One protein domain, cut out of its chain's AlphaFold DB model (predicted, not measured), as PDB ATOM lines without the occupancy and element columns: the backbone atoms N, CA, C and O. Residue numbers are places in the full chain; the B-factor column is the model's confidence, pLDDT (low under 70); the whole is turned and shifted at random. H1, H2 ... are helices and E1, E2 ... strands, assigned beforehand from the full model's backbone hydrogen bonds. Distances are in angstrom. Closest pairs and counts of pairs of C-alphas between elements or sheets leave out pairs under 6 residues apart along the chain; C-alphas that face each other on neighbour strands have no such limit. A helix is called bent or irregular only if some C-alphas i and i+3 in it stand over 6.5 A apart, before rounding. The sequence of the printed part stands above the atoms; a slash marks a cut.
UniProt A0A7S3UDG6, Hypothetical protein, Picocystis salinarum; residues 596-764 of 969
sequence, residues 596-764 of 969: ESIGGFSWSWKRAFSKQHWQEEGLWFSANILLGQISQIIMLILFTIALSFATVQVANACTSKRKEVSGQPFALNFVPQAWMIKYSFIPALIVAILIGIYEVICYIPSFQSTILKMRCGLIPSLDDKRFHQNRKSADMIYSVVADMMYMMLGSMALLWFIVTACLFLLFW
ATOM      1  N   GLU A 596     -16.737   7.263 -28.051       69.19
ATOM      2  CA  GLU A 596     -18.011   7.319 -27.322       69.19
ATOM      3  C   GLU A 596     -18.846   6.071 -27.651       69.19
ATOM      4  O   GLU A 596     -19.088   5.743 -28.816       69.19
ATOM      5  N   SER A 597     -19.310   5.369 -26.612       74.94
ATOM      6  CA  SER A 597     -20.173   4.184 -26.712       74.94
ATOM      7  C   SER A 597     -21.597   4.570 -27.142       74.94
ATOM      8  O   SER A 597     -22.507   4.679 -26.315       74.94
ATOM      9  N   ILE A 598     -21.788   4.740 -28.444       78.88
ATOM     10  CA  ILE A 598     -22.964   5.346 -29.074       78.88
ATOM     11  C   ILE A 598     -23.827   4.304 -29.807       78.88
ATOM     12  O   ILE A 598     -23.409   3.175 -30.068       78.88
ATOM     13  N   GLY A 599     -25.085   4.645 -30.097       75.06
ATOM     14  CA  GLY A 599     -25.989   3.829 -30.916       75.06
ATOM     15  C   GLY A 599     -26.655   2.646 -30.206       75.06
ATOM     16  O   GLY A 599     -27.522   2.017 -30.799       75.06
ATOM     17  N   GLY A 600     -26.309   2.340 -28.951       83.06
ATOM     18  CA  GLY A 600     -26.904   1.216 -28.211       83.06
ATOM     19  C   GLY A 600     -28.429   1.320 -28.060       83.06
ATOM     20  O   GLY A 600     -28.991   2.419 -28.035       83.06
ATOM     21  N   PHE A 601     -29.113   0.182 -27.933       86.12
ATOM     22  CA  PHE A 601     -30.581   0.079 -27.980       86.12
ATOM     23  C   PHE A 601     -31.302   1.022 -26.997       86.12
ATOM     24  O   PHE A 601     -32.171   1.802 -27.388       86.12
ATOM     25  N   SER A 602     -30.911   0.992 -25.718       84.31
ATOM     26  CA  SER A 602     -31.521   1.822 -24.665       84.31
ATOM     27  C   SER A 602     -31.173   3.310 -24.810       84.31
ATOM     28  O   SER A 602     -32.030   4.168 -24.602       84.31
ATOM     29  N   TRP A 603     -29.941   3.621 -25.223       89.31
ATOM     30  CA  TRP A 603     -29.468   4.987 -25.480       89.31
ATOM     31  C   TRP A 603     -30.264   5.645 -26.614       89.31
ATOM     32  O   TRP A 603     -30.758   6.762 -26.453       89.31
ATOM     33  N   SER A 604     -30.476   4.900 -27.701       88.44
ATOM     34  CA  SER A 604     -31.232   5.319 -28.885       88.44
ATOM     35  C   SER A 604     -32.676   5.681 -28.532       88.44
ATOM     36  O   SER A 604     -33.146   6.781 -28.829       88.44
ATOM     37  N   TRP A 605     -33.367   4.803 -27.798       89.00
ATOM     38  CA  TRP A 605     -34.727   5.071 -27.324       89.00
ATOM     39  C   TRP A 605     -34.798   6.213 -26.306       89.00
ATOM     40  O   TRP A 605     -35.683   7.061 -26.419       89.00
ATOM     41  N   LYS A 606     -33.848   6.307 -25.364       88.56
ATOM     42  CA  LYS A 606     -33.776   7.426 -24.408       88.56
ATOM     43  C   LYS A 606     -33.651   8.770 -25.134       88.56
ATOM     44  O   LYS A 606     -34.446   9.666 -24.861       88.56
ATOM     45  N   ARG A 607     -32.709   8.895 -26.079       87.12
ATOM     46  CA  ARG A 607     -32.488  10.122 -26.872       87.12
ATOM     47  C   ARG A 607     -33.610  10.403 -27.885       87.12
ATOM     48  O   ARG A 607     -33.836  11.565 -28.225       87.12
ATOM     49  N   ALA A 608     -34.323   9.374 -28.361       81.94
ATOM     50  CA  ALA A 608     -35.510   9.527 -29.206       81.94
ATOM     51  C   ALA A 608     -36.705  10.103 -28.424       81.94
ATOM     52  O   ALA A 608     -37.337  11.050 -28.893       81.94
ATOM     53  N   PHE A 609     -36.989   9.582 -27.223       83.06
ATOM     54  CA  PHE A 609     -38.076  10.088 -26.375       83.06
ATOM     55  C   PHE A 609     -37.770  11.462 -25.769       83.06
ATOM     56  O   PHE A 609     -38.659  12.314 -25.735       83.06
ATOM     57  N   SER A 610     -36.526  11.726 -25.351       84.50
ATOM     58  CA  SER A 610     -36.135  13.042 -24.822       84.50
ATOM     59  C   SER A 610     -36.046  14.140 -25.889       84.50
ATOM     60  O   SER A 610     -35.853  15.298 -25.537       84.50
ATOM     61  N   LYS A 611     -36.167  13.802 -27.186       79.62
ATOM     62  CA  LYS A 611     -35.934  14.684 -28.358       79.62
ATOM     63  C   LYS A 611     -34.505  15.242 -28.463       79.62
ATOM     64  O   LYS A 611     -34.185  15.915 -29.441       79.62
ATOM     65  N   GLN A 612     -33.627  14.887 -27.528       81.75
ATOM     66  CA  GLN A 612     -32.225  15.287 -27.466       81.75
ATOM     67  C   GLN A 612     -31.463  14.917 -28.752       81.75
ATOM     68  O   GLN A 612     -30.641  15.694 -29.229       81.75
ATOM     69  N   HIS A 613     -31.806  13.795 -29.401       81.00
ATOM     70  CA  HIS A 613     -31.231  13.447 -30.708       81.00
ATOM     71  C   HIS A 613     -31.573  14.408 -31.842       81.00
ATOM     72  O   HIS A 613     -30.804  14.527 -32.798       81.00
ATOM     73  N   TRP A 614     -32.716  15.080 -31.754       78.38
ATOM     74  CA  TRP A 614     -33.104  16.080 -32.734       78.38
ATOM     75  C   TRP A 614     -32.302  17.363 -32.481       78.38
ATOM     76  O   TRP A 614     -31.772  17.928 -33.428       78.38
ATOM     77  N   GLN A 615     -32.155  17.782 -31.220       79.62
ATOM     78  CA  GLN A 615     -31.470  19.026 -30.838       79.62
ATOM     79  C   GLN A 615     -29.940  18.971 -30.995       79.62
ATOM     80  O   GLN A 615     -29.367  19.891 -31.567       79.62
ATOM     81  N   GLU A 616     -29.283  17.909 -30.519       85.38
ATOM     82  CA  GLU A 616     -27.814  17.794 -30.522       85.38
ATOM     83  C   GLU A 616     -27.264  17.284 -31.859       85.38
ATOM     84  O   GLU A 616     -26.364  17.872 -32.449       85.38
ATOM     85  N   GLU A 617     -27.793  16.153 -32.336       86.00
ATOM     86  CA  GLU A 617     -27.244  15.461 -33.507       86.00
ATOM     87  C   GLU A 617     -27.956  15.858 -34.800       86.00
ATOM     88  O   GLU A 617     -27.405  15.665 -35.884       86.00
ATOM     89  N   GLY A 618     -29.192  16.365 -34.731       84.25
ATOM     90  CA  GLY A 618     -30.005  16.624 -35.921       84.25
ATOM     91  C   GLY A 618     -30.305  15.325 -36.658       84.25
ATOM     92  O   GLY A 618     -30.303  15.283 -37.886       84.25
ATOM     93  N   LEU A 619     -30.462  14.236 -35.903       87.44
ATOM     94  CA  LEU A 619     -30.948  12.964 -36.416       87.44
ATOM     95  C   LEU A 619     -32.459  13.048 -36.504       87.44
ATOM     96  O   LEU A 619     -33.150  13.037 -35.487       87.44
ATOM     97  N   TRP A 620     -32.977  13.106 -37.717       81.06
ATOM     98  CA  TRP A 620     -34.406  13.091 -37.948       81.06
ATOM     99  C   TRP A 620     -34.860  11.759 -38.496       81.06
ATOM    100  O   TRP A 620     -34.161  11.140 -39.283       81.06
ATOM    101  N   PHE A 621     -36.073  11.357 -38.137       83.25
ATOM    102  CA  PHE A 621     -36.700  10.206 -38.760       83.25
ATOM    103  C   PHE A 621     -37.358  10.596 -40.082       83.25
ATOM    104  O   PHE A 621     -38.168  11.532 -40.145       83.25
ATOM    105  N   SER A 622     -37.058   9.805 -41.109       82.31
ATOM    106  CA  SER A 622     -37.810   9.726 -42.357       82.31
ATOM    107  C   SER A 622     -39.311   9.637 -42.104       82.31
ATOM    108  O   SER A 622     -39.785   8.941 -41.199       82.31
ATOM    109  N   ALA A 623     -40.074  10.359 -42.927       75.25
ATOM    110  CA  ALA A 623     -41.530  10.307 -42.880       75.25
ATOM    111  C   ALA A 623     -42.037   8.883 -43.170       75.25
ATOM    112  O   ALA A 623     -43.028   8.462 -42.576       75.25
ATOM    113  N   ASN A 624     -41.312   8.126 -44.003       77.56
ATOM    114  CA  ASN A 624     -41.649   6.749 -44.337       77.56
ATOM    115  C   ASN A 624     -41.260   5.769 -43.227       77.56
ATOM    116  O   ASN A 624     -42.026   4.847 -42.976       77.56
ATOM    117  N   ILE A 625     -40.172   5.995 -42.486       86.19
ATOM    118  CA  ILE A 625     -39.845   5.174 -41.305       86.19
ATOM    119  C   ILE A 625     -40.887   5.358 -40.199       86.19
ATOM    120  O   ILE A 625     -41.342   4.381 -39.607       86.19
ATOM    121  N   LEU A 626     -41.339   6.592 -39.954       80.94
ATOM    122  CA  LEU A 626     -42.408   6.846 -38.983       80.94
ATOM    123  C   LEU A 626     -43.766   6.301 -39.442       80.94
ATOM    124  O   LEU A 626     -44.505   5.755 -38.625       80.94
ATOM    125  N   LEU A 627     -44.098   6.421 -40.730       76.44
ATOM    126  CA  LEU A 627     -45.326   5.846 -41.278       76.44
ATOM    127  C   LEU A 627     -45.278   4.311 -41.259       76.44
ATOM    128  O   LEU A 627     -46.253   3.686 -40.858       76.44
ATOM    129  N   GLY A 628     -44.136   3.710 -41.600       84.06
ATOM    130  CA  GLY A 628     -43.884   2.273 -41.497       84.06
ATOM    131  C   GLY A 628     -44.051   1.761 -40.069       84.06
ATOM    132  O   GLY A 628     -44.768   0.791 -39.862       84.06
ATOM    133  N   GLN A 629     -43.499   2.459 -39.071       88.81
ATOM    134  CA  GLN A 629     -43.680   2.140 -37.647       88.81
ATOM    135  C   GLN A 629     -45.145   2.215 -37.191       88.81
ATOM    136  O   GLN A 629     -45.634   1.302 -36.526       88.81
ATOM    137  N   ILE A 630     -45.876   3.272 -37.566       85.25
ATOM    138  CA  ILE A 630     -47.309   3.401 -37.246       85.25
ATOM    139  C   ILE A 630     -48.105   2.266 -37.907       85.25
ATOM    140  O   ILE A 630     -48.925   1.620 -37.253       85.25
ATOM    141  N   SER A 631     -47.830   1.975 -39.178       85.25
ATOM    142  CA  SER A 631     -48.486   0.893 -39.908       85.25
ATOM    143  C   SER A 631     -48.130  -0.494 -39.365       85.25
ATOM    144  O   SER A 631     -49.009  -1.347 -39.308       85.25
ATOM    145  N   GLN A 632     -46.899  -0.725 -38.902       93.56
ATOM    146  CA  GLN A 632     -46.503  -1.953 -38.203       93.56
ATOM    147  C   GLN A 632     -47.325  -2.153 -36.922       93.56
ATOM    148  O   GLN A 632     -47.892  -3.225 -36.728       93.56
ATOM    149  N   ILE A 633     -47.487  -1.115 -36.093       93.12
ATOM    150  CA  ILE A 633     -48.320  -1.175 -34.877       93.12
ATOM    151  C   ILE A 633     -49.788  -1.489 -35.224       93.12
ATOM    152  O   ILE A 633     -50.410  -2.335 -34.580       93.12
ATOM    153  N   ILE A 634     -50.340  -0.865 -36.271       90.12
ATOM    154  CA  ILE A 634     -51.705  -1.146 -36.747       90.12
ATOM    155  C   ILE A 634     -51.826  -2.598 -37.244       90.12
ATOM    156  O   ILE A 634     -52.761  -3.302 -36.862       90.12
ATOM    157  N   MET A 635     -50.872  -3.074 -38.047       93.50
ATOM    158  CA  MET A 635     -50.862  -4.442 -38.578       93.50
ATOM    159  C   MET A 635     -50.708  -5.496 -37.476       93.50
ATOM    160  O   MET A 635     -51.411  -6.502 -37.514       93.50
ATOM    161  N   LEU A 636     -49.871  -5.248 -36.464       95.94
ATOM    162  CA  LEU A 636     -49.712  -6.083 -35.267       95.94
ATOM    163  C   LEU A 636     -51.047  -6.257 -34.522       95.94
ATOM    164  O   LEU A 636     -51.423  -7.382 -34.175       95.94
ATOM    165  N   ILE A 637     -51.801  -5.170 -34.327       95.06
ATOM    166  CA  ILE A 637     -53.124  -5.199 -33.683       95.06
ATOM    167  C   ILE A 637     -54.140  -5.962 -34.549       95.06
ATOM    168  O   ILE A 637     -54.811  -6.871 -34.055       95.06
ATOM    169  N   LEU A 638     -54.233  -5.643 -35.846       92.38
ATOM    170  CA  LEU A 638     -55.175  -6.288 -36.769       92.38
ATOM    171  C   LEU A 638     -54.913  -7.794 -36.907       92.38
ATOM    172  O   LEU A 638     -55.850  -8.589 -36.822       92.38
ATOM    173  N   PHE A 639     -53.650  -8.196 -37.056       95.12
ATOM    174  CA  PHE A 639     -53.226  -9.597 -37.116       95.12
ATOM    175  C   PHE A 639     -53.561 -10.348 -35.821       95.12
ATOM    176  O   PHE A 639     -54.095 -11.457 -35.871       95.12
ATOM    177  N   THR A 640     -53.337  -9.716 -34.664       96.31
ATOM    178  CA  THR A 640     -53.674 -10.288 -33.351       96.31
ATOM    179  C   THR A 640     -55.172 -10.560 -33.212       96.31
ATOM    180  O   THR A 640     -55.569 -11.651 -32.794       96.31
ATOM    181  N   ILE A 641     -56.019  -9.601 -33.602       95.62
ATOM    182  CA  ILE A 641     -57.481  -9.750 -33.571       95.62
ATOM    183  C   ILE A 641     -57.934 -10.827 -34.567       95.62
ATOM    184  O   ILE A 641     -58.713 -11.712 -34.204       95.62
ATOM    185  N   ALA A 642     -57.412 -10.799 -35.797       94.00
ATOM    186  CA  ALA A 642     -57.761 -11.747 -36.850       94.00
ATOM    187  C   ALA A 642     -57.404 -13.195 -36.477       94.00
ATOM    188  O   ALA A 642     -58.257 -14.078 -36.587       94.00
ATOM    189  N   LEU A 643     -56.192 -13.448 -35.966       95.88
ATOM    190  CA  LEU A 643     -55.796 -14.782 -35.500       95.88
ATOM    191  C   LEU A 643     -56.543 -15.216 -34.237       95.88
ATOM    192  O   LEU A 643     -56.875 -16.396 -34.118       95.88
ATOM    193  N   SER A 644     -56.866 -14.300 -33.320       96.12
ATOM    194  CA  SER A 644     -57.696 -14.622 -32.148       96.12
ATOM    195  C   SER A 644     -59.090 -15.094 -32.574       96.12
ATOM    196  O   SER A 644     -59.554 -16.151 -32.142       96.12
ATOM    197  N   PHE A 645     -59.734 -14.359 -33.486       96.12
ATOM    198  CA  PHE A 645     -61.031 -14.731 -34.050       96.12
ATOM    199  C   PHE A 645     -60.954 -16.041 -34.845       96.12
ATOM    200  O   PHE A 645     -61.768 -16.934 -34.618       96.12
ATOM    201  N   ALA A 646     -59.948 -16.208 -35.709       94.88
ATOM    202  CA  ALA A 646     -59.737 -17.441 -36.466       94.88
ATOM    203  C   ALA A 646     -59.519 -18.655 -35.546       94.88
ATOM    204  O   ALA A 646     -60.119 -19.702 -35.769       94.88
ATOM    205  N   THR A 647     -58.749 -18.508 -34.462       95.81
ATOM    206  CA  THR A 647     -58.550 -19.558 -33.445       95.81
ATOM    207  C   THR A 647     -59.877 -19.982 -32.814       95.81
ATOM    208  O   THR A 647     -60.145 -21.177 -32.676       95.81
ATOM    209  N   VAL A 648     -60.736 -19.018 -32.463       96.69
ATOM    210  CA  VAL A 648     -62.075 -19.293 -31.919       96.69
ATOM    211  C   VAL A 648     -62.970 -19.962 -32.964       96.69
ATOM    212  O   VAL A 648     -63.603 -20.968 -32.648       96.69
ATOM    213  N   GLN A 649     -62.997 -19.474 -34.207       97.12
ATOM    214  CA  GLN A 649     -63.834 -20.049 -35.263       97.12
ATOM    215  C   GLN A 649     -63.398 -21.463 -35.659       97.12
ATOM    216  O   GLN A 649     -64.248 -22.340 -35.765       97.12
ATOM    217  N   VAL A 650     -62.096 -21.733 -35.797       96.62
ATOM    218  CA  VAL A 650     -61.577 -23.079 -36.092       96.62
ATOM    219  C   VAL A 650     -61.860 -24.035 -34.927       96.62
ATOM    220  O   VAL A 650     -62.349 -25.142 -35.148       96.62
ATOM    221  N   ALA A 651     -61.676 -23.601 -33.674       97.25
ATOM    222  CA  ALA A 651     -62.041 -24.402 -32.502       97.25
ATOM    223  C   ALA A 651     -63.556 -24.693 -32.424       97.25
ATOM    224  O   ALA A 651     -63.956 -25.816 -32.097       97.25
ATOM    225  N   ASN A 652     -64.406 -23.718 -32.760       97.19
ATOM    226  CA  ASN A 652     -65.862 -23.881 -32.794       97.19
ATOM    227  C   ASN A 652     -66.306 -24.791 -33.953       97.19
ATOM    228  O   ASN A 652     -67.094 -25.707 -33.735       97.19
ATOM    229  N   ALA A 653     -65.757 -24.607 -35.155       96.88
ATOM    230  CA  ALA A 653     -66.037 -25.439 -36.324       96.88
ATOM    231  C   ALA A 653     -65.644 -26.904 -36.082       96.88
ATOM    232  O   ALA A 653     -66.447 -27.803 -36.334       96.88
ATOM    233  N   CYS A 654     -64.467 -27.159 -35.500       97.06
ATOM    234  CA  CYS A 654     -64.067 -28.507 -35.095       97.06
ATOM    235  C   CYS A 654     -64.958 -29.068 -33.974       97.06
ATOM    236  O   CYS A 654     -65.265 -30.257 -34.001       97.06
ATOM    237  N   THR A 655     -65.455 -28.243 -33.043       97.19
ATOM    238  CA  THR A 655     -66.462 -28.676 -32.050       97.19
ATOM    239  C   THR A 655     -67.755 -29.134 -32.729       97.19
ATOM    240  O   THR A 655     -68.256 -30.216 -32.427       97.19
ATOM    241  N   SER A 656     -68.283 -28.347 -33.670       97.44
ATOM    242  CA  SER A 656     -69.508 -28.674 -34.410       97.44
ATOM    243  C   SER A 656     -69.332 -29.918 -35.283       97.44
ATOM    244  O   SER A 656     -70.140 -30.842 -35.189       97.44
ATOM    245  N   LYS A 657     -68.235 -30.013 -36.047       97.62
ATOM    246  CA  LYS A 657     -67.940 -31.196 -36.870       97.62
ATOM    247  C   LYS A 657     -67.741 -32.450 -36.015       97.62
ATOM    248  O   LYS A 657     -68.214 -33.518 -36.385       97.62
ATOM    249  N   ARG A 658     -67.120 -32.337 -34.834       96.81
ATOM    250  CA  ARG A 658     -66.959 -33.462 -33.895       96.81
ATOM    251  C   ARG A 658     -68.292 -33.936 -33.297       96.81
ATOM    252  O   ARG A 658     -68.420 -35.123 -33.012       96.81
ATOM    253  N   LYS A 659     -69.289 -33.053 -33.142       97.12
ATOM    254  CA  LYS A 659     -70.665 -33.440 -32.769       97.12
ATOM    255  C   LYS A 659     -71.368 -34.186 -33.905       97.12
ATOM    256  O   LYS A 659     -71.914 -35.256 -33.665       97.12
ATOM    257  N   GLU A 660     -71.305 -33.663 -35.128       97.56
ATOM    258  CA  GLU A 660     -71.873 -34.299 -36.331       97.56
ATOM    259  C   GLU A 660     -71.299 -35.711 -36.562       97.56
ATOM    260  O   GLU A 660     -72.028 -36.661 -36.817       97.56
ATOM    261  N   VAL A 661     -69.983 -35.860 -36.387       97.06
ATOM    262  CA  VAL A 661     -69.224 -37.102 -36.613       97.06
ATOM    263  C   VAL A 661     -69.251 -38.050 -35.393       97.06
ATOM    264  O   VAL A 661     -68.654 -39.123 -35.417       97.06
ATOM    265  N   SER A 662     -69.971 -37.708 -34.316       96.19
ATOM    266  CA  SER A 662     -69.943 -38.450 -33.041       96.19
ATOM    267  C   SER A 662     -70.350 -39.928 -33.128       96.19
ATOM    268  O   SER A 662     -69.835 -40.736 -32.358       96.19
ATOM    269  N   GLY A 663     -71.193 -40.304 -34.094       96.44
ATOM    270  CA  GLY A 663     -71.566 -41.701 -34.358       96.44
ATOM    271  C   GLY A 663     -70.500 -42.546 -35.076       96.44
ATOM    272  O   GLY A 663     -70.720 -43.736 -35.284       96.44
ATOM    273  N   GLN A 664     -69.364 -41.968 -35.479       96.94
ATOM    274  CA  GLN A 664     -68.313 -42.647 -36.250       96.94
ATOM    275  C   GLN A 664     -66.962 -42.614 -35.503       96.94
ATOM    276  O   GLN A 664     -66.170 -41.684 -35.691       96.94
ATOM    277  N   PRO A 665     -66.638 -43.632 -34.676       92.50
ATOM    278  CA  PRO A 665     -65.467 -43.596 -33.795       92.50
ATOM    279  C   PRO A 665     -64.126 -43.490 -34.538       92.50
ATOM    280  O   PRO A 665     -63.206 -42.848 -34.041       92.50
ATOM    281  N   PHE A 666     -64.017 -44.040 -35.752       92.94
ATOM    282  CA  PHE A 666     -62.830 -43.875 -36.600       92.94
ATOM    283  C   PHE A 666     -62.617 -42.409 -37.019       92.94
ATOM    284  O   PHE A 666     -61.519 -41.869 -36.893       92.94
ATOM    285  N   ALA A 667     -63.680 -41.733 -37.463       94.06
ATOM    286  CA  ALA A 667     -63.618 -40.358 -37.952       94.06
ATOM    287  C   ALA A 667     -63.378 -39.328 -36.822       94.06
ATOM    288  O   ALA A 667     -62.775 -38.277 -37.056       94.06
ATOM    289  N   LEU A 668     -63.730 -39.662 -35.572       94.25
ATOM    290  CA  LEU A 668     -63.392 -38.874 -34.376       94.25
ATOM    291  C   LEU A 668     -61.881 -38.741 -34.097       94.25
ATOM    292  O   LEU A 668     -61.502 -37.881 -33.295       94.25
ATOM    293  N   ASN A 669     -61.020 -39.532 -34.744       92.56
ATOM    294  CA  ASN A 669     -59.560 -39.389 -34.648       92.56
ATOM    295  C   ASN A 669     -59.001 -38.329 -35.618       92.56
ATOM    296  O   ASN A 669     -57.993 -37.683 -35.327       92.56
ATOM    297  N   PHE A 670     -59.678 -38.104 -36.748       94.81
ATOM    298  CA  PHE A 670     -59.259 -37.145 -37.775       94.81
ATOM    299  C   PHE A 670     -59.716 -35.713 -37.470       94.81
ATOM    300  O   PHE A 670     -59.044 -34.764 -37.862       94.81
ATOM    301  N   VAL A 671     -60.825 -35.535 -36.740       96.38
ATOM    302  CA  VAL A 671     -61.300 -34.209 -36.303       96.38
ATOM    303  C   VAL A 671     -60.628 -33.823 -34.973       96.38
ATOM    304  O   VAL A 671     -60.962 -34.426 -33.949       96.38
ATOM    305  N   PRO A 672     -59.724 -32.824 -34.920       96.94
ATOM    306  CA  PRO A 672     -59.039 -32.439 -33.684       96.94
ATOM    307  C   PRO A 672     -60.013 -31.907 -32.620       96.94
ATOM    308  O   PRO A 672     -61.088 -31.382 -32.920       96.94
ATOM    309  N   GLN A 673     -59.636 -32.030 -31.347       96.94
ATOM    310  CA  GLN A 673     -60.421 -31.478 -30.241       96.94
ATOM    311  C   GLN A 673     -60.176 -29.968 -30.112       96.94
ATOM    312  O   GLN A 673     -59.067 -29.479 -30.321       96.94
ATOM    313  N   ALA A 674     -61.207 -29.213 -29.729       97.00
ATOM    314  CA  ALA A 674     -61.159 -27.748 -29.691       97.00
ATOM    315  C   ALA A 674     -60.083 -27.172 -28.749       97.00
ATOM    316  O   ALA A 674     -59.594 -26.066 -28.978       97.00
ATOM    317  N   TRP A 675     -59.685 -27.917 -27.711       97.50
ATOM    318  CA  TRP A 675     -58.561 -27.532 -26.859       97.50
ATOM    319  C   TRP A 675     -57.210 -27.704 -27.565       97.50
ATOM    320  O   TRP A 675     -56.364 -26.839 -27.397       97.50
ATOM    321  N   MET A 676     -57.014 -28.730 -28.404       97.38
ATOM    322  CA  MET A 676     -55.752 -28.951 -29.138       97.38
ATOM    323  C   MET A 676     -55.432 -27.741 -30.023       97.38
ATOM    324  O   MET A 676     -54.305 -27.251 -30.036       97.38
ATOM    325  N   ILE A 677     -56.459 -27.205 -30.690       97.38
ATOM    326  CA  ILE A 677     -56.382 -25.959 -31.463       97.38
ATOM    327  C   ILE A 677     -56.006 -24.792 -30.542       97.38
ATOM    328  O   ILE A 677     -54.982 -24.157 -30.765       97.38
ATOM    329  N   LYS A 678     -56.758 -24.546 -29.459       96.94
ATOM    330  CA  LYS A 678     -56.485 -23.434 -28.528       96.94
ATOM    331  C   LYS A 678     -55.072 -23.488 -27.924       96.94
ATOM    332  O   LYS A 678     -54.364 -22.488 -27.975       96.94
ATOM    333  N   TYR A 679     -54.634 -24.639 -27.414       97.00
ATOM    334  CA  TYR A 679     -53.310 -24.814 -26.803       97.00
ATOM    335  C   TYR A 679     -52.149 -24.815 -27.812       97.00
ATOM    336  O   TYR A 679     -51.015 -24.593 -27.400       97.00
ATOM    337  N   SER A 680     -52.400 -25.000 -29.114       97.44
ATOM    338  CA  SER A 680     -51.371 -24.804 -30.152       97.44
ATOM    339  C   SER A 680     -51.327 -23.355 -30.645       97.44
ATOM    340  O   SER A 680     -50.260 -22.755 -30.740       97.44
ATOM    341  N   PHE A 681     -52.496 -22.780 -30.936       97.69
ATOM    342  CA  PHE A 681     -52.630 -21.479 -31.588       97.69
ATOM    343  C   PHE A 681     -52.352 -20.317 -30.620       97.69
ATOM    344  O   PHE A 681     -51.768 -19.323 -31.039       97.69
ATOM    345  N   ILE A 682     -52.736 -20.417 -29.337       97.12
ATOM    346  CA  ILE A 682     -52.562 -19.317 -28.367       97.12
ATOM    347  C   ILE A 682     -51.077 -19.077 -28.023       97.12
ATOM    348  O   ILE A 682     -50.648 -17.929 -28.126       97.12
ATOM    349  N   PRO A 683     -50.246 -20.089 -27.688       97.88
ATOM    350  CA  PRO A 683     -48.816 -19.856 -27.460       97.88
ATOM    351  C   PRO A 683     -48.093 -19.381 -28.724       97.88
ATOM    352  O   PRO A 683     -47.259 -18.481 -28.649       97.88
ATOM    353  N   ALA A 684     -48.454 -19.920 -29.895       97.12
ATOM    354  CA  ALA A 684     -47.925 -19.454 -31.174       97.12
ATOM    355  C   ALA A 684     -48.282 -17.988 -31.461       97.12
ATOM    356  O   ALA A 684     -47.441 -17.235 -31.946       97.12
ATOM    357  N   LEU A 685     -49.506 -17.564 -31.128       97.81
ATOM    358  CA  LEU A 685     -49.948 -16.175 -31.238       97.81
ATOM    359  C   LEU A 685     -49.181 -15.261 -30.272       97.81
ATOM    360  O   LEU A 685     -48.750 -14.189 -30.681       97.81
ATOM    361  N   ILE A 686     -48.939 -15.688 -29.028       97.81
ATOM    362  CA  ILE A 686     -48.116 -14.932 -28.067       97.81
ATOM    363  C   ILE A 686     -46.688 -14.748 -28.603       97.81
ATOM    364  O   ILE A 686     -46.166 -13.636 -28.585       97.81
ATOM    365  N   VAL A 687     -46.069 -15.804 -29.142       97.19
ATOM    366  CA  VAL A 687     -44.732 -15.718 -29.761       97.19
ATOM    367  C   VAL A 687     -44.737 -14.797 -30.991       97.19
ATOM    368  O   VAL A 687     -43.824 -13.988 -31.146       97.19
ATOM    369  N   ALA A 688     -45.781 -14.848 -31.822       96.94
ATOM    370  CA  ALA A 688     -45.940 -13.964 -32.978       96.94
ATOM    371  C   ALA A 688     -46.120 -12.482 -32.583       96.94
ATOM    372  O   ALA A 688     -45.561 -11.596 -33.224       96.94
ATOM    373  N   ILE A 689     -46.846 -12.202 -31.498       97.88
ATOM    374  CA  ILE A 689     -46.969 -10.852 -30.926       97.88
ATOM    375  C   ILE A 689     -45.608 -10.361 -30.418       97.88
ATOM    376  O   ILE A 689     -45.224  -9.227 -30.696       97.88
ATOM    377  N   LEU A 690     -44.855 -11.211 -29.712       97.50
ATOM    378  CA  LEU A 690     -43.542 -10.853 -29.173       97.50
ATOM    379  C   LEU A 690     -42.509 -10.545 -30.269       97.50
ATOM    380  O   LEU A 690     -41.746  -9.593 -30.097       97.50
ATOM    381  N   ILE A 691     -42.498 -11.272 -31.397       97.12
ATOM    382  CA  ILE A 691     -41.604 -10.923 -32.518       97.12
ATOM    383  C   ILE A 691     -42.027  -9.615 -33.200       97.12
ATOM    384  O   ILE A 691     -41.171  -8.766 -33.423       97.12
ATOM    385  N   GLY A 692     -43.326  -9.382 -33.425       96.94
ATOM    386  CA  GLY A 692     -43.804  -8.114 -33.994       96.94
ATOM    387  C   GLY A 692     -43.470  -6.902 -33.113       96.94
ATOM    388  O   GLY A 692     -43.054  -5.858 -33.613       96.94
ATOM    389  N   ILE A 693     -43.561  -7.052 -31.785       96.94
ATOM    390  CA  ILE A 693     -43.115  -6.035 -30.817       96.94
ATOM    391  C   ILE A 693     -41.593  -5.824 -30.893       96.94
ATOM    392  O   ILE A 693     -41.140  -4.680 -30.908       96.94
ATOM    393  N   TYR A 694     -40.794  -6.896 -30.963       95.81
ATOM    394  CA  TYR A 694     -39.336  -6.799 -31.119       95.81
ATOM    395  C   TYR A 694     -38.943  -6.063 -32.408       95.81
ATOM    396  O   TYR A 694     -38.134  -5.134 -32.357       95.81
ATOM    397  N   GLU A 695     -39.539  -6.432 -33.543       95.38
ATOM    398  CA  GLU A 695     -39.260  -5.825 -34.847       95.38
ATOM    399  C   GLU A 695     -39.590  -4.329 -34.826       95.38
ATOM    400  O   GLU A 695     -38.711  -3.521 -35.125       95.38
ATOM    401  N   VAL A 696     -40.788  -3.947 -34.356       95.06
ATOM    402  CA  VAL A 696     -41.178  -2.536 -34.165       95.06
ATOM    403  C   VAL A 696     -40.131  -1.774 -33.348       95.06
ATOM    404  O   VAL A 696     -39.661  -0.727 -33.789       95.06
ATOM    405  N   ILE A 697     -39.724  -2.290 -32.185       94.06
ATOM    406  CA  ILE A 697     -38.842  -1.553 -31.268       94.06
ATOM    407  C   ILE A 697     -37.382  -1.486 -31.786       94.06
ATOM    408  O   ILE A 697     -36.628  -0.586 -31.409       94.06
ATOM    409  N   CYS A 698     -36.957  -2.375 -32.688       94.12
ATOM    410  CA  CYS A 698     -35.585  -2.399 -33.212       94.12
ATOM    411  C   CYS A 698     -35.268  -1.371 -34.316       94.12
ATOM    412  O   CYS A 698     -34.096  -1.015 -34.474       94.12
ATOM    413  N   TYR A 699     -36.259  -0.862 -35.055       92.62
ATOM    414  CA  TYR A 699     -36.012   0.016 -36.213       92.62
ATOM    415  C   TYR A 699     -35.367   1.364 -35.858       92.62
ATOM    416  O   TYR A 699     -34.409   1.783 -36.509       92.62
ATOM    417  N   ILE A 700     -35.868   2.048 -34.826       91.25
ATOM    418  CA  ILE A 700     -35.397   3.389 -34.435       91.25
ATOM    419  C   ILE A 700     -33.916   3.398 -33.999       91.25
ATOM    420  O   ILE A 700     -33.166   4.233 -34.517       91.25
ATOM    421  N   PRO A 701     -33.442   2.458 -33.154       93.81
ATOM    422  CA  PRO A 701     -32.015   2.296 -32.872       93.81
ATOM    423  C   PRO A 701     -31.163   2.029 -34.119       93.81
ATOM    424  O   PRO A 701     -30.081   2.601 -34.260       93.81
ATOM    425  N   SER A 702     -31.646   1.212 -35.060       93.88
ATOM    426  CA  SER A 702     -30.889   0.895 -36.279       93.88
ATOM    427  C   SER A 702     -30.733   2.083 -37.219       93.88
ATOM    428  O   SER A 702     -29.643   2.337 -37.738       93.88
ATOM    429  N   PHE A 703     -31.807   2.860 -37.372       94.19
ATOM    430  CA  PHE A 703     -31.837   4.096 -38.144       94.19
ATOM    431  C   PHE A 703     -30.784   5.086 -37.622       94.19
ATOM    432  O   PHE A 703     -29.930   5.563 -38.372       94.19
ATOM    433  N   GLN A 704     -30.784   5.328 -36.308       93.25
ATOM    434  CA  GLN A 704     -29.855   6.255 -35.653       93.25
ATOM    435  C   GLN A 704     -28.406   5.754 -35.714       93.25
ATOM    436  O   GLN A 704     -27.507   6.510 -36.082       93.25
ATOM    437  N   SER A 705     -28.186   4.470 -35.417       93.75
ATOM    438  CA  SER A 705     -26.871   3.826 -35.503       93.75
ATOM    439  C   SER A 705     -26.285   3.924 -36.918       93.75
ATOM    440  O   SER A 705     -25.111   4.253 -37.077       93.75
ATOM    441  N   THR A 706     -27.099   3.709 -37.956       94.06
ATOM    442  CA  THR A 706     -26.643   3.735 -39.356       94.06
ATOM    443  C   THR A 706     -26.329   5.149 -39.853       94.06
ATOM    444  O   THR A 706     -25.274   5.331 -40.458       94.06
ATOM    445  N   ILE A 707     -27.152   6.169 -39.558       94.25
ATOM    446  CA  ILE A 707     -26.809   7.558 -39.937       94.25
ATOM    447  C   ILE A 707     -25.527   8.016 -39.235       94.25
ATOM    448  O   ILE A 707     -24.646   8.584 -39.880       94.25
ATOM    449  N   LEU A 708     -25.377   7.743 -37.934       93.38
ATOM    450  CA  LEU A 708     -24.171   8.150 -37.210       93.38
ATOM    451  C   LEU A 708     -22.912   7.458 -37.755       93.38
ATOM    452  O   LEU A 708     -21.888   8.122 -37.877       93.38
ATOM    453  N   LYS A 709     -22.998   6.180 -38.161       93.75
ATOM    454  CA  LYS A 709     -21.907   5.453 -38.842       93.75
ATOM    455  C   LYS A 709     -21.519   6.062 -40.196       93.75
ATOM    456  O   LYS A 709     -20.341   6.033 -40.531       93.75
ATOM    457  N   MET A 710     -22.465   6.616 -40.962       94.12
ATOM    458  CA  MET A 710     -22.146   7.361 -42.191       94.12
ATOM    459  C   MET A 710     -21.465   8.700 -41.879       94.12
ATOM    460  O   MET A 710     -20.409   8.996 -42.428       94.12
ATOM    461  N   ARG A 711     -22.032   9.480 -40.949       93.94
ATOM    462  CA  ARG A 711     -21.493  10.791 -40.555       93.94
ATOM    463  C   ARG A 711     -20.068  10.704 -39.997       93.94
ATOM    464  O   ARG A 711     -19.249  11.545 -40.330       93.94
ATOM    465  N   CYS A 712     -19.741   9.685 -39.199       92.00
ATOM    466  CA  CYS A 712     -18.393   9.510 -38.638       92.00
ATOM    467  C   CYS A 712     -17.427   8.679 -39.511       92.00
ATOM    468  O   CYS A 712     -16.413   8.205 -39.001       92.00
ATOM    469  N   GLY A 713     -17.737   8.446 -40.792       90.19
ATOM    470  CA  GLY A 713     -16.839   7.767 -41.740       90.19
ATOM    471  C   GLY A 713     -16.700   6.244 -41.589       90.19
ATOM    472  O   GLY A 713     -16.080   5.610 -42.441       90.19
ATOM    473  N   LEU A 714     -17.314   5.616 -40.575       91.69
ATOM    474  CA  LEU A 714     -17.345   4.147 -40.423       91.69
ATOM    475  C   LEU A 714     -18.063   3.440 -41.588       91.69
ATOM    476  O   LEU A 714     -17.813   2.264 -41.857       91.69
ATOM    477  N   ILE A 715     -18.953   4.156 -42.278       91.00
ATOM    478  CA  ILE A 715     -19.417   3.845 -43.630       91.00
ATOM    479  C   ILE A 715     -18.876   4.971 -44.534       91.00
ATOM    480  O   ILE A 715     -19.393   6.086 -44.449       91.00
ATOM    481  N   PRO A 716     -17.833   4.723 -45.352       90.88
ATOM    482  CA  PRO A 716     -17.212   5.761 -46.174       90.88
ATOM    483  C   PRO A 716     -18.146   6.301 -47.270       90.88
ATOM    484  O   PRO A 716     -19.107   5.650 -47.677       90.88
ATOM    485  N   SER A 717     -17.857   7.518 -47.739       89.00
ATOM    486  CA  SER A 717     -18.768   8.326 -48.565       89.00
ATOM    487  C   SER A 717     -18.192   8.680 -49.942       89.00
ATOM    488  O   SER A 717     -18.698   8.203 -50.958       89.00
ATOM    489  N   LEU A 718     -17.113   9.471 -49.989       85.75
ATOM    490  CA  LEU A 718     -16.407   9.828 -51.229       85.75
ATOM    491  C   LEU A 718     -15.728   8.613 -51.884       85.75
ATOM    492  O   LEU A 718     -15.676   8.538 -53.107       85.75
ATOM    493  N   ASP A 719     -15.279   7.644 -51.082       86.25
ATOM    494  CA  ASP A 719     -14.505   6.486 -51.551       86.25
ATOM    495  C   ASP A 719     -15.341   5.205 -51.765       86.25
ATOM    496  O   ASP A 719     -14.856   4.239 -52.363       86.25
ATOM    497  N   ASP A 720     -16.598   5.151 -51.290       86.44
ATOM    498  CA  ASP A 720     -17.416   3.934 -51.392       86.44
ATOM    499  C   ASP A 720     -18.268   3.883 -52.669       86.44
ATOM    500  O   ASP A 720     -19.293   4.555 -52.827       86.44
ATOM    501  N   LYS A 721     -17.923   2.925 -53.532       86.69
ATOM    502  CA  LYS A 721     -18.698   2.547 -54.721       86.69
ATOM    503  C   LYS A 721     -20.158   2.193 -54.393       86.69
ATOM    504  O   LYS A 721     -21.021   2.387 -55.251       86.69
ATOM    505  N   ARG A 722     -20.465   1.716 -53.176       85.88
ATOM    506  CA  ARG A 722     -21.840   1.492 -52.689       85.88
ATOM    507  C   ARG A 722     -22.580   2.809 -52.457       85.88
ATOM    508  O   ARG A 722     -23.715   2.927 -52.902       85.88
ATOM    509  N   PHE A 723     -21.951   3.823 -51.860       87.00
ATOM    510  CA  PHE A 723     -22.563   5.146 -51.674       87.00
ATOM    511  C   PHE A 723     -22.973   5.767 -53.023       87.00
ATOM    512  O   PHE A 723     -24.096   6.257 -53.178       87.00
ATOM    513  N   HIS A 724     -22.130   5.631 -54.054       82.81
ATOM    514  CA  HIS A 724     -22.460   6.079 -55.415       82.81
ATOM    515  C   HIS A 724     -23.611   5.275 -56.049       82.81
ATOM    516  O   HIS A 724     -24.430   5.833 -56.781       82.81
ATOM    517  N   GLN A 725     -23.695   3.965 -55.786       84.00
ATOM    518  CA  GLN A 725     -24.826   3.130 -56.217       84.00
ATOM    519  C   GLN A 725     -26.117   3.485 -55.470       84.00
ATOM    520  O   GLN A 725     -27.196   3.399 -56.048       84.00
ATOM    521  N   ASN A 726     -26.037   3.902 -54.205       87.19
ATOM    522  CA  ASN A 726     -27.193   4.320 -53.410       87.19
ATOM    523  C   ASN A 726     -27.781   5.630 -53.948       87.19
ATOM    524  O   ASN A 726     -28.972   5.683 -54.244       87.19
ATOM    525  N   ARG A 727     -26.934   6.638 -54.199       82.69
ATOM    526  CA  ARG A 727     -27.338   7.920 -54.809       82.69
ATOM    527  C   ARG A 727     -28.081   7.776 -56.148       82.69
ATOM    528  O   ARG A 727     -28.880   8.638 -56.488       82.69
ATOM    529  N   LYS A 728     -27.839   6.696 -56.902       80.75
ATOM    530  CA  LYS A 728     -28.477   6.419 -58.205       80.75
ATOM    531  C   LYS A 728     -29.834   5.711 -58.126       80.75
ATOM    532  O   LYS A 728     -30.412   5.457 -59.175       80.75
ATOM    533  N   SER A 729     -30.331   5.381 -56.934       81.19
ATOM    534  CA  SER A 729     -31.650   4.747 -56.745       81.19
ATOM    535  C   SER A 729     -32.625   5.612 -55.931       81.19
ATOM    536  O   SER A 729     -33.567   5.117 -55.320       81.19
ATOM    537  N   ALA A 730     -32.424   6.934 -55.945       76.31
ATOM    538  CA  ALA A 730     -33.309   7.923 -55.325       76.31
ATOM    539  C   ALA A 730     -34.696   8.063 -56.014       76.31
ATOM    540  O   ALA A 730     -35.414   9.029 -55.772       76.31
ATOM    541  N   ASP A 731     -35.077   7.100 -56.856       72.31
ATOM    542  CA  ASP A 731     -36.326   6.973 -57.614       72.31
ATOM    543  C   ASP A 731     -37.271   5.899 -57.048       72.31
ATOM    544  O   ASP A 731     -38.488   6.068 -57.071       72.31
ATOM    545  N   MET A 732     -36.713   4.821 -56.484       80.19
ATOM    546  CA  MET A 732     -37.441   3.704 -55.857       80.19
ATOM    547  C   MET A 732     -38.294   4.133 -54.664       80.19
ATOM    548  O   MET A 732     -39.168   3.401 -54.213       80.19
ATOM    549  N   ILE A 733     -37.966   5.301 -54.116       77.50
ATOM    550  CA  ILE A 733     -38.803   6.512 -53.978       77.50
ATOM    551  C   ILE A 733     -40.075   6.438 -53.077       77.50
ATOM    552  O   ILE A 733     -40.584   7.454 -52.595       77.50
ATOM    553  N   TYR A 734     -40.630   5.237 -52.843       78.69
ATOM    554  CA  TYR A 734     -41.961   5.002 -52.259       78.69
ATOM    555  C   TYR A 734     -42.104   3.794 -51.295       78.69
ATOM    556  O   TYR A 734     -42.927   3.878 -50.383       78.69
ATOM    557  N   SER A 735     -41.364   2.688 -51.435       85.25
ATOM    558  CA  SER A 735     -41.811   1.386 -50.885       85.25
ATOM    559  C   SER A 735     -41.461   1.014 -49.418       85.25
ATOM    560  O   SER A 735     -42.085   0.072 -48.925       85.25
ATOM    561  N   VAL A 736     -40.628   1.782 -48.673       87.75
ATOM    562  CA  VAL A 736     -40.167   1.476 -47.273       87.75
ATOM    563  C   VAL A 736     -41.336   1.052 -46.395       87.75
ATOM    564  O   VAL A 736     -41.257   0.106 -45.618       87.75
ATOM    565  N   VAL A 737     -42.444   1.781 -46.530       85.06
ATOM    566  CA  VAL A 737     -43.636   1.646 -45.694       85.06
ATOM    567  C   VAL A 737     -44.302   0.292 -45.919       85.06
ATOM    568  O   VAL A 737     -44.667  -0.375 -44.954       85.06
ATOM    569  N   ALA A 738     -44.448  -0.115 -47.183       87.62
ATOM    570  CA  ALA A 738     -45.070  -1.382 -47.546       87.62
ATOM    571  C   ALA A 738     -44.200  -2.558 -47.091       87.62
ATOM    572  O   ALA A 738     -44.710  -3.519 -46.522       87.62
ATOM    573  N   ASP A 739     -42.888  -2.446 -47.262       93.56
ATOM    574  CA  ASP A 739     -41.928  -3.462 -46.847       93.56
ATOM    575  C   ASP A 739     -41.899  -3.654 -45.330       93.56
ATOM    576  O   ASP A 739     -42.065  -4.774 -44.846       93.56
ATOM    577  N   MET A 740     -41.798  -2.562 -44.563       93.69
ATOM    578  CA  MET A 740     -41.886  -2.599 -43.101       93.69
ATOM    579  C   MET A 740     -43.177  -3.279 -42.616       93.69
ATOM    580  O   MET A 740     -43.143  -3.999 -41.619       93.69
ATOM    581  N   MET A 741     -44.300  -3.103 -43.323       93.12
ATOM    582  CA  MET A 741     -45.571  -3.774 -43.016       93.12
ATOM    583  C   MET A 741     -45.572  -5.262 -43.395       93.12
ATOM    584  O   MET A 741     -45.868  -6.111 -42.554       93.12
ATOM    585  N   TYR A 742     -45.292  -5.587 -44.660       95.31
ATOM    586  CA  TYR A 742     -45.459  -6.941 -45.197       95.31
ATOM    587  C   TYR A 742     -44.376  -7.903 -44.722       95.31
ATOM    588  O   TYR A 742     -44.671  -9.076 -44.503       95.31
ATOM    589  N   MET A 743     -43.153  -7.423 -44.501       96.12
ATOM    590  CA  MET A 743     -42.069  -8.252 -43.984       96.12
ATOM    591  C   MET A 743     -42.280  -8.581 -42.500       96.12
ATOM    592  O   MET A 743     -42.093  -9.733 -42.113       96.12
ATOM    593  N   MET A 744     -42.768  -7.629 -41.690       96.69
ATOM    594  CA  MET A 744     -43.191  -7.892 -40.304       96.69
ATOM    595  C   MET A 744     -44.373  -8.875 -40.270       96.69
ATOM    596  O   MET A 744     -44.339  -9.870 -39.548       96.69
ATOM    597  N   LEU A 745     -45.396  -8.667 -41.109       95.88
ATOM    598  CA  LEU A 745     -46.522  -9.603 -41.236       95.88
ATOM    599  C   LEU A 745     -46.055 -11.014 -41.644       95.88
ATOM    600  O   LEU A 745     -46.537 -12.000 -41.092       95.88
ATOM    601  N   GLY A 746     -45.114 -11.113 -42.587       95.69
ATOM    602  CA  GLY A 746     -44.515 -12.372 -43.031       95.69
ATOM    603  C   GLY A 746     -43.728 -13.069 -41.923       95.69
ATOM    604  O   GLY A 746     -43.917 -14.264 -41.710       95.69
ATOM    605  N   SER A 747     -42.918 -12.317 -41.174       97.00
ATOM    606  CA  SER A 747     -42.170 -12.787 -39.998       97.00
ATOM    607  C   SER A 747     -43.112 -13.348 -38.926       97.00
ATOM    608  O   SER A 747     -43.031 -14.527 -38.566       97.00
ATOM    609  N   MET A 748     -44.109 -12.556 -38.512       97.75
ATOM    610  CA  MET A 748     -45.143 -12.956 -37.553       97.75
ATOM    611  C   MET A 748     -45.940 -14.185 -38.012       97.75
ATOM    612  O   MET A 748     -46.169 -15.096 -37.217       97.75
ATOM    613  N   ALA A 749     -46.362 -14.236 -39.280       97.25
ATOM    614  CA  ALA A 749     -47.140 -15.347 -39.830       97.25
ATOM    615  C   ALA A 749     -46.315 -16.633 -39.974       97.25
ATOM    616  O   ALA A 749     -46.821 -17.715 -39.673       97.25
ATOM    617  N   LEU A 750     -45.047 -16.528 -40.381       96.50
ATOM    618  CA  LEU A 750     -44.130 -17.661 -40.483       96.50
ATOM    619  C   LEU A 750     -43.804 -18.228 -39.098       96.50
ATOM    620  O   LEU A 750     -43.882 -19.442 -38.906       96.50
ATOM    621  N   LEU A 751     -43.506 -17.374 -38.115       96.69
ATOM    622  CA  LEU A 751     -43.219 -17.814 -36.750       96.69
ATOM    623  C   LEU A 751     -44.471 -18.388 -36.064       96.69
ATOM    624  O   LEU A 751     -44.393 -19.451 -35.445       96.69
ATOM    625  N   TRP A 752     -45.640 -17.761 -36.253       97.88
ATOM    626  CA  TRP A 752     -46.931 -18.317 -35.832       97.88
ATOM    627  C   TRP A 752     -47.178 -19.697 -36.448       97.88
ATOM    628  O   TRP A 752     -47.549 -20.625 -35.729       97.88
ATOM    629  N   PHE A 753     -46.956 -19.859 -37.755       97.25
ATOM    630  CA  PHE A 753     -47.159 -21.129 -38.450       97.25
ATOM    631  C   PHE A 753     -46.201 -22.210 -37.943       97.25
ATOM    632  O   PHE A 753     -46.651 -23.311 -37.639       97.25
ATOM    633  N   ILE A 754     -44.909 -21.902 -37.783       95.75
ATOM    634  CA  ILE A 754     -43.904 -22.845 -37.267       95.75
ATOM    635  C   ILE A 754     -44.276 -23.312 -35.853       95.75
ATOM    636  O   ILE A 754     -44.324 -24.517 -35.599       95.75
ATOM    637  N   VAL A 755     -44.585 -22.391 -34.933       96.81
ATOM    638  CA  VAL A 755     -44.933 -22.753 -33.547       96.81
ATOM    639  C   VAL A 755     -46.284 -23.475 -33.486       96.81
ATOM    640  O   VAL A 755     -46.395 -24.488 -32.793       96.81
ATOM    641  N   THR A 756     -47.284 -23.031 -34.256       97.00
ATOM    642  CA  THR A 756     -48.593 -23.702 -34.342       97.00
ATOM    643  C   THR A 756     -48.450 -25.115 -34.889       97.00
ATOM    644  O   THR A 756     -49.000 -26.036 -34.297       97.00
ATOM    645  N   ALA A 757     -47.694 -25.319 -35.973       96.25
ATOM    646  CA  ALA A 757     -47.476 -26.636 -36.563       96.25
ATOM    647  C   ALA A 757     -46.758 -27.575 -35.584       96.25
ATOM    648  O   ALA A 757     -47.229 -28.687 -35.358       96.25
ATOM    649  N   CYS A 758     -45.680 -27.118 -34.938       95.19
ATOM    650  CA  CYS A 758     -44.964 -27.907 -33.934       95.19
ATOM    651  C   CYS A 758     -45.872 -28.333 -32.766       95.19
ATOM    652  O   CYS A 758     -45.909 -29.516 -32.431       95.19
ATOM    653  N   LEU A 759     -46.633 -27.406 -32.170       96.75
ATOM    654  CA  LEU A 759     -47.535 -27.714 -31.052       96.75
ATOM    655  C   LEU A 759     -48.746 -28.558 -31.482       96.75
ATOM    656  O   LEU A 759     -49.122 -29.499 -30.786       96.75
ATOM    657  N   PHE A 760     -49.326 -28.282 -32.650       97.06
ATOM    658  CA  PHE A 760     -50.489 -29.012 -33.155       97.06
ATOM    659  C   PHE A 760     -50.142 -30.457 -33.511       97.06
ATOM    660  O   PHE A 760     -50.877 -31.369 -33.136       97.06
ATOM    661  N   LEU A 761     -48.993 -30.690 -34.155       95.62
ATOM    662  CA  LEU A 761     -48.518 -32.041 -34.459       95.62
ATOM    663  C   LEU A 761     -48.218 -32.851 -33.183       95.62
ATOM    664  O   LEU A 761     -48.364 -34.074 -33.201       95.62
ATOM    665  N   LEU A 762     -47.836 -32.185 -32.084       95.44
ATOM    666  CA  LEU A 762     -47.632 -32.805 -30.769       95.44
ATOM    667  C   LEU A 762     -48.947 -33.137 -30.043       95.44
ATOM    668  O   LEU A 762     -49.019 -34.175 -29.388       95.44
ATOM    669  N   PHE A 763     -49.974 -32.287 -30.143       95.94
ATOM    670  CA  PHE A 763     -51.254 -32.491 -29.450       95.94
ATOM    671  C   PHE A 763     -52.295 -33.299 -30.245       95.94
ATOM    672  O   PHE A 763     -53.237 -33.816 -29.642       95.94
ATOM    673  N   TRP A 764     -52.173 -33.413 -31.570       96.56
ATOM    674  CA  TRP A 764     -53.101 -34.191 -32.399       96.56
ATOM    675  C   TRP A 764     -52.745 -35.693 -32.352       96.56
ATOM    676  O   TRP A 764     -51.670 -36.065 -32.823       96.56
TER     677      TRP A 764
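This is residues 596 to 764 of the 969 residues of the protein "Hypothetical protein" of Picocystis salinarum (UniProt A0A7S3UDG6). Picture a long, slim up-and-down bundle of three helices: H3 and the first arm of the bent helix H4 fold back on each other as a hairpin, and H6 packs on both, slanting from H3 over to H4a. At one end the second arm, H4b, has the small helix H1 across it with H2 near H1, while residues 716 to 722 and 724 to 733, round H5, stick out. The printed part has 169 residues with one named strand and six named helices, in the order E1 H1 H2 H3 H4 H5 H6, and is mostly helix. It is only just loose, close to extended, with a radius of gyration of the C-alphas of 23.0 A, and its outline is a rod of 77 by 35 by 24 A.

Find C-alpha 623 at (-41.530, 10.307, -42.880); from there H3, the longest helix, runs 60.7 A through residues 623 to 663. H3 is irregular: C-alphas 660 and 663 are 7.7 A apart. H4, residues 674 to 711, was assigned as one helix by its hydrogen bonds but is bent, with C-alphas 697 and 700 standing 6.8 A apart. Its arms are H4a, residues 674 to 697, 34.4 A long, and H4b, residues 700 to 711, 16.9 A long. H6, residues 736 to 763, runs 39.9 A and ends at C-alpha 763, (-51.254, -32.491, -29.450). The short elements are E1, residues 596 to 598, beginning at C-alpha 596, (-18.011, 7.319, -27.322); H1, residues 601 to 609; H2, residues 612 to 617; and H5, residues 721 to 727.

Start at the hub, H4, which touches three helices. H3 and H4a form a helical hairpin, opposite ways at a shallow tilt of 4 degrees; their closest C-alphas, of Ala 651 and Ala 674, are 4.5 A apart. H6 touches H4a, opposite ways at a shallow tilt of 30 degrees, closest at the C-alphas of Ala 688 and Met 748, 4.8 A. With residues 736 to 745 alone H6 touches H3, the same way at 28 degrees, a shallow tilt; the C-alphas of Gly 628 and Val 737 come closest, 4.3 A. The two arms of H4 stand at 30 degrees. H4b, with residues 700 to 704 alone, touches H1 about perpendicular, at 86 degrees; the closest C-alphas are those of Ser 604 and Pro 701, 5.1 A. H2 is close to H1 but not clearly touching, with the C-alphas of Arg 607 and His 613 closest at 5.2 A. H5 touches no helix. E1 pairs with no named strand. In H1, H2, H4b and H5 every O i to N i+4 pair is within hydrogen-bond range; in H3 it is 36 of 37, in H4a 19 of 20, in H6 23 of 24.

The two C-alphas farthest apart, of Gly 663 and Leu 718, are 77.3 A from each other. The printed part has no cut, and no link is long. The mean pLDDT of the printed part is 91.2, and residue 596 alone is under 70.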